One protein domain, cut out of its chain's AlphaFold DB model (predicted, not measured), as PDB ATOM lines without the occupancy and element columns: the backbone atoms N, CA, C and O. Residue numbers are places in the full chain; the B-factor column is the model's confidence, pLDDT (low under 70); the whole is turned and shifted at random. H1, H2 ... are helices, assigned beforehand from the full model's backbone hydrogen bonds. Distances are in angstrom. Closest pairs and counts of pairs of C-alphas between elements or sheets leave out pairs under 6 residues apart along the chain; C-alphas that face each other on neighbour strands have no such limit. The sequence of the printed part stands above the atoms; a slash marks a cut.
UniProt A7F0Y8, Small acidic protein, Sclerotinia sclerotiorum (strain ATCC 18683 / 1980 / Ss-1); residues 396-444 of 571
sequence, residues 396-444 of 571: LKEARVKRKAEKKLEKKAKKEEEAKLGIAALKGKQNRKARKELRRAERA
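What this domain is: This is residues 396 to 444 of the 571 residues of the protein "Small acidic protein" of Sclerotinia sclerotiorum (strain ATCC 18683 / 1980 / Ss-1) (UniProt A7F0Y8). A long helix, H1, and a shorter one, H2, make an open L, with a loop at the corner and no packing between the two helices. The arms stick out from the corner with residues 396 to 414 of H1 and 436 to 444 of H2. The printed part has 49 residues, with two named helices in the order H1, H2 and no named strand; the class is all helix. It is only just extended, close to loose, with a radius of gyration of the C-alphas of 14.6 A, and spans 43 by 25 by 17 A.

Where its parts are: H1, residues 396 to 420, begins at C-alpha 396 at (8.577, 14.262, 10.448) and is 36.3 A long from first to last C-alpha. H2, residues 429 to 444, is 23.0 A long and ends at C-alpha 444 at (-24.086, 23.092, 25.131).

How they stand to each other: H1 and H2 are apart, with no C-alpha of the one within 8 A of the other. A short link of 8 residues joins them. In H1 and H2 every O i to N i+4 pair is within hydrogen-bond range.

The domain as a whole: The two C-alphas farthest apart, of Leu 396 and Gln 430, are 42.9 A apart. The printed part has no cut. Its mean pLDDT is 79.1; residues 422 to 427 and 429 to 430 are under 70.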
ATOM      1  N   LEU A 396       8.970  14.250   9.035       77.56
ATOM      2  CA  LEU A 396       8.577  14.262  10.448       77.56
ATOM      3  C   LEU A 396       8.927  15.592  11.142       77.56
ATOM      4  O   LEU A 396       8.164  16.081  11.985       77.56
ATOM      5  N   LYS A 397      10.074  16.199  10.805       83.50
ATOM      6  CA  LYS A 397      10.464  17.518  11.326       83.50
ATOM      7  C   LYS A 397       9.539  18.611  10.793       83.50
ATOM      8  O   LYS A 397       9.076  19.429  11.590       83.50
ATOM      9  N   GLU A 398       9.201  18.583   9.509       86.62
ATOM     10  CA  GLU A 398       8.291  19.545   8.885       86.62
ATOM     11  C   GLU A 398       6.867  19.441   9.457       86.62
ATOM     12  O   GLU A 398       6.287  20.444   9.882       86.62
ATOM     13  N   ALA A 399       6.340  18.221   9.618       84.25
ATOM     14  CA  ALA A 399       5.047  17.982  10.261       84.25
ATOM     15  C   ALA A 399       5.013  18.511  11.709       84.25
ATOM     16  O   ALA A 399       4.010  19.066  12.172       84.25
ATOM     17  N   ARG A 400       6.132  18.401  12.438       81.38
ATOM     18  CA  ARG A 400       6.247  18.924  13.807       81.38
ATOM     19  C   ARG A 400       6.301  20.452  13.847       81.38
ATOM     20  O   ARG A 400       5.812  21.037  14.819       81.38
ATOM     21  N   VAL A 401       6.869  21.102  12.831       89.62
ATOM     22  CA  VAL A 401       6.859  22.567  12.692       89.62
ATOM     23  C   VAL A 401       5.454  23.058  12.333       89.62
ATOM     24  O   VAL A 401       4.944  23.936  13.034       89.62
ATOM     25  N   LYS A 402       4.773  22.421  11.370       89.62
ATOM     26  CA  LYS A 402       3.380  22.732  10.994       89.62
ATOM     27  C   LYS A 402       2.421  22.610  12.188       89.62
ATOM     28  O   LYS A 402       1.729  23.570  12.521       89.62
ATOM     29  N   ARG A 403       2.497  21.518  12.962       83.56
ATOM     30  CA  ARG A 403       1.671  21.323  14.176       83.56
ATOM     31  C   ARG A 403       1.959  22.352  15.280       83.56
ATOM     32  O   ARG A 403       1.076  22.710  16.060       83.56
ATOM     33  N   LYS A 404       3.202  22.840  15.384       86.88
ATOM     34  CA  LYS A 404       3.560  23.920  16.322       86.88
ATOM     35  C   LYS A 404       3.030  25.281  15.862       86.88
ATOM     36  O   LYS A 404       2.678  26.081  16.729       86.88
ATOM     37  N   ALA A 405       2.985  25.544  14.557       88.75
ATOM     38  CA  ALA A 405       2.425  26.768  13.992       88.75
ATOM     39  C   ALA A 405       0.899  26.816  14.171       88.75
ATOM     40  O   ALA A 405       0.385  27.782  14.730       88.75
ATOM     41  N   GLU A 406       0.201  25.727  13.850       87.06
ATOM     42  CA  GLU A 406      -1.251  25.597  14.029       87.06
ATOM     43  C   GLU A 406      -1.664  25.793  15.498       87.06
ATOM     44  O   GLU A 406      -2.509  26.627  15.820       87.06
ATOM     45  N   LYS A 407      -0.949  25.157  16.440       87.31
ATOM     46  CA  LYS A 407      -1.192  25.331  17.885       87.31
ATOM     47  C   LYS A 407      -0.885  26.747  18.391       87.31
ATOM     48  O   LYS A 407      -1.371  27.137  19.455       87.31
ATOM     49  N   LYS A 408      -0.039  27.515  17.694       87.69
ATOM     50  CA  LYS A 408       0.192  28.937  17.999       87.69
ATOM     51  C   LYS A 408      -0.943  29.809  17.457       87.69
ATOM     52  O   LYS A 408      -1.323  30.739  18.164       87.69
ATOM     53  N   LEU A 409      -1.492  29.502  16.282       89.06
ATOM     54  CA  LEU A 409      -2.641  30.212  15.711       89.06
ATOM     55  C   LEU A 409      -3.914  29.964  16.529       89.06
ATOM     56  O   LEU A 409      -4.553  30.927  16.936       89.06
ATOM     57  N   GLU A 410      -4.193  28.718  16.923       84.00
ATOM     58  CA  GLU A 410      -5.345  28.386  17.779       84.00
ATOM     59  C   GLU A 410      -5.281  29.115  19.137       84.00
ATOM     60  O   GLU A 410      -6.281  29.592  19.670       84.00
ATOM     61  N   LYS A 411      -4.075  29.262  19.706       85.00
ATOM     62  CA  LYS A 411      -3.868  30.031  20.944       85.00
ATOM     63  C   LYS A 411      -4.009  31.539  20.757       85.00
ATOM     64  O   LYS A 411      -4.332  32.213  21.731       85.00
ATOM     65  N   LYS A 412      -3.712  32.073  19.568       85.81
ATOM     66  CA  LYS A 412      -3.939  33.487  19.249       85.81
ATOM     67  C   LYS A 412      -5.433  33.751  19.059       85.81
ATOM     68  O   LYS A 412      -5.928  34.656  19.711       85.81
ATOM     69  N   ALA A 413      -6.142  32.892  18.324       85.50
ATOM     70  CA  ALA A 413      -7.595  32.968  18.160       85.50
ATOM     71  C   ALA A 413      -8.328  32.916  19.512       85.50
ATOM     72  O   ALA A 413      -9.104  33.812  19.820       85.50
ATOM     73  N   LYS A 414      -7.974  31.964  20.392       80.88
ATOM     74  CA  LYS A 414      -8.543  31.888  21.754       80.88
ATOM     75  C   LYS A 414      -8.265  33.126  22.604       80.88
ATOM     76  O   LYS A 414      -9.097  33.505  23.415       80.88
ATOM     77  N   LYS A 415      -7.097  33.755  22.450       80.38
ATOM     78  CA  LYS A 415      -6.775  34.994  23.172       80.38
ATOM     79  C   LYS A 415      -7.513  36.206  22.615       80.38
ATOM     80  O   LYS A 415      -7.831  37.099  23.386       80.38
ATOM     81  N   GLU A 416      -7.741  36.254  21.309       80.94
ATOM     82  CA  GLU A 416      -8.494  37.331  20.669       80.94
ATOM     83  C   GLU A 416      -9.990  37.227  20.993       80.94
ATOM     84  O   GLU A 416     -10.621  38.235  21.283       80.94
ATOM     85  N   GLU A 417     -10.533  36.010  21.058       79.06
ATOM     86  CA  GLU A 417     -11.897  35.746  21.528       79.06
ATOM     87  C   GLU A 417     -12.053  36.074  23.027       79.06
ATOM     88  O   GLU A 417     -12.956  36.820  23.405       79.06
ATOM     89  N   GLU A 418     -11.113  35.633  23.881       74.81
ATOM     90  CA  GLU A 418     -11.076  36.011  25.308       74.81
ATOM     91  C   GLU A 418     -10.921  37.544  25.499       74.81
ATOM     92  O   GLU A 418     -11.390  38.083  26.505       74.81
ATOM     93  N   ALA A 419     -10.296  38.257  24.547       81.12
ATOM     94  CA  ALA A 419     -10.168  39.717  24.561       81.12
ATOM     95  C   ALA A 419     -11.442  40.434  24.082       81.12
ATOM     96  O   ALA A 419     -11.846  41.407  24.716       81.12
ATOM     97  N   LYS A 420     -12.108  39.939  23.027       82.12
ATOM     98  CA  LYS A 420     -13.397  40.468  22.539       82.12
ATOM     99  C   LYS A 420     -14.504  40.343  23.588       82.12
ATOM    100  O   LYS A 420     -15.356  41.215  23.679       82.12
ATOM    101  N   LEU A 421     -14.445  39.310  24.429       74.31
ATOM    102  CA  LEU A 421     -15.399  39.080  25.520       74.31
ATOM    103  C   LEU A 421     -15.072  39.851  26.816       74.31
ATOM    104  O   LEU A 421     -15.731  39.649  27.834       74.31
ATOM    105  N   GLY A 422     -14.037  40.702  26.833       67.62
ATOM    106  CA  GLY A 422     -13.714  41.566  27.981       67.62
ATOM    107  C   GLY A 422     -13.230  40.839  29.248       67.62
ATOM    108  O   GLY A 422     -12.969  41.472  30.273       67.62
ATOM    109  N   ILE A 423     -13.040  39.514  29.203       62.06
ATOM    110  CA  ILE A 423     -12.711  38.674  30.373       62.06
ATOM    111  C   ILE A 423     -11.288  38.956  30.894       62.06
ATOM    112  O   ILE A 423     -10.970  38.690  32.059       62.06
ATOM    113  N   ALA A 424     -10.427  39.554  30.067       66.69
ATOM    114  CA  ALA A 424      -9.046  39.889  30.415       66.69
ATOM    115  C   ALA A 424      -8.908  40.931  31.551       66.69
ATOM    116  O   ALA A 424      -7.861  40.969  32.200       66.69
ATOM    117  N   ALA A 425      -9.942  41.736  31.834       66.38
ATOM    118  CA  ALA A 425      -9.905  42.767  32.879       66.38
ATOM    119  C   ALA A 425     -10.316  42.262  34.282       66.38
ATOM    120  O   ALA A 425     -10.023  42.913  35.286       66.38
ATOM    121  N   LEU A 426     -10.943  41.084  34.390       64.19
ATOM    122  CA  LEU A 426     -11.434  40.548  35.664       64.19
ATOM    123  C   LEU A 426     -10.330  39.759  36.392       64.19
ATOM    124  O   LEU A 426      -9.883  38.705  35.931       64.19
ATOM    125  N   LYS A 427      -9.882  40.230  37.566       65.62
ATOM    126  CA  LYS A 427      -8.926  39.510  38.434       65.62
ATOM    127  C   LYS A 427      -9.662  38.657  39.481       65.62
ATOM    128  O   LYS A 427     -10.596  39.116  40.124       65.62
ATOM    129  N   GLY A 428      -9.202  37.424  39.712       76.75
ATOM    130  CA  GLY A 428      -9.610  36.602  40.869       76.75
ATOM    131  C   GLY A 428     -10.684  35.532  40.606       76.75
ATOM    132  O   GLY A 428     -10.780  34.976  39.512       76.75
ATOM    133  N   LYS A 429     -11.466  35.187  41.647       68.44
ATOM    134  CA  LYS A 429     -12.457  34.083  41.640       68.44
ATOM    135  C   LYS A 429     -13.571  34.272  40.594       68.44
ATOM    136  O   LYS A 429     -14.090  33.273  40.100       68.44
ATOM    137  N   GLN A 430     -13.888  35.512  40.216       68.94
ATOM    138  CA  GLN A 430     -14.893  35.826  39.190       68.94
ATOM    139  C   GLN A 430     -14.457  35.388  37.782       68.94
ATOM    140  O   GLN A 430     -15.249  34.782  37.069       68.94
ATOM    141  N   ASN A 431     -13.174  35.535  37.427       73.38
ATOM    142  CA  ASN A 431     -12.640  35.061  36.141       73.38
ATOM    143  C   ASN A 431     -12.743  33.525  36.016       73.38
ATOM    144  O   ASN A 431     -13.085  32.979  34.971       73.38
ATOM    145  N   ARG A 432     -12.552  32.798  37.129       75.38
ATOM    146  CA  ARG A 432     -12.698  31.333  37.148       75.38
ATOM    147  C   ARG A 432     -14.152  30.877  36.974       75.38
ATOM    148  O   ARG A 432     -14.359  29.819  36.382       75.38
ATOM    149  N   LYS A 433     -15.132  31.646  37.469       79.19
ATOM    150  CA  LYS A 433     -16.563  31.373  37.252       79.19
ATOM    151  C   LYS A 433     -16.963  31.677  35.804       79.19
ATOM    152  O   LYS A 433     -17.421  30.755  35.137       79.19
ATOM    153  N   ALA A 434     -16.626  32.862  35.286       77.06
ATOM    154  CA  ALA A 434     -16.895  33.247  33.896       77.06
ATOM    155  C   ALA A 434     -16.289  32.252  32.889       77.06
ATOM    156  O   ALA A 434     -16.955  31.796  31.967       77.06
ATOM    157  N   ARG A 435     -15.051  31.790  33.120       79.12
ATOM    158  CA  ARG A 435     -14.409  30.784  32.257       79.12
ATOM    159  C   ARG A 435     -15.056  29.397  32.332       79.12
ATOM    160  O   ARG A 435     -14.996  28.636  31.369       79.12
ATOM    161  N   LYS A 436     -15.622  29.023  33.486       83.19
ATOM    162  CA  LYS A 436     -16.323  27.738  33.653       83.19
ATOM    163  C   LYS A 436     -17.684  27.776  32.959       83.19
ATOM    164  O   LYS A 436     -18.070  26.776  32.364       83.19
ATOM    165  N   GLU A 437     -18.355  28.916  33.015       82.00
ATOM    166  CA  GLU A 437     -19.648  29.157  32.385       82.00
ATOM    167  C   GLU A 437     -19.533  29.215  30.860       82.00
ATOM    168  O   GLU A 437     -20.231  28.474  30.176       82.00
ATOM    169  N   LEU A 438     -18.534  29.926  30.327       79.56
ATOM    170  CA  LEU A 438     -18.276  29.978  28.884       79.56
ATOM    171  C   LEU A 438     -17.944  28.599  28.298       79.56
ATOM    172  O   LEU A 438     -18.407  28.234  27.225       79.56
ATOM    173  N   ARG A 439     -17.213  27.769  29.052       79.25
ATOM    174  CA  ARG A 439     -16.912  26.382  28.658       79.25
ATOM    175  C   ARG A 439     -18.124  25.448  28.760       79.25
ATOM    176  O   ARG A 439     -18.125  24.387  28.137       79.25
ATOM    177  N   ARG A 440     -19.125  25.802  29.573       80.94
ATOM    178  CA  ARG A 440     -20.400  25.079  29.669       80.94
ATOM    179  C   ARG A 440     -21.318  25.482  28.513       80.94
ATOM    180  O   ARG A 440     -21.884  24.592  27.893       80.94
ATOM    181  N   ALA A 441     -21.348  26.767  28.159       77.38
ATOM    182  CA  ALA A 441     -22.045  27.282  26.983       77.38
ATOM    183  C   ALA A 441     -21.455  26.740  25.666       77.38
ATOM    184  O   ALA A 441     -22.205  26.268  24.823       77.38
ATOM    185  N   GLU A 442     -20.122  26.678  25.515       74.50
ATOM    186  CA  GLU A 442     -19.480  26.102  24.313       74.50
ATOM    187  C   GLU A 442     -19.763  24.595  24.163       74.50
ATOM    188  O   GLU A 442     -19.840  24.073  23.052       74.50
ATOM    189  N   ARG A 443     -19.918  23.870  25.282       76.44
ATOM    190  CA  ARG A 443     -20.317  22.455  25.255       76.44
ATOM    191  C   ARG A 443     -21.786  22.281  24.902       76.44
ATOM    192  O   ARG A 443     -22.074  21.425  24.083       76.44
ATOM    193  N   ALA A 444     -22.664  23.115  25.455       75.62
ATOM    194  CA  ALA A 444     -24.086  23.092  25.131       75.62
ATOM    195  C   ALA A 444     -24.346  23.469  23.659       75.62
ATOM    196  O   ALA A 444     -25.157  22.831  23.003       75.62
TER     197      ALA A 444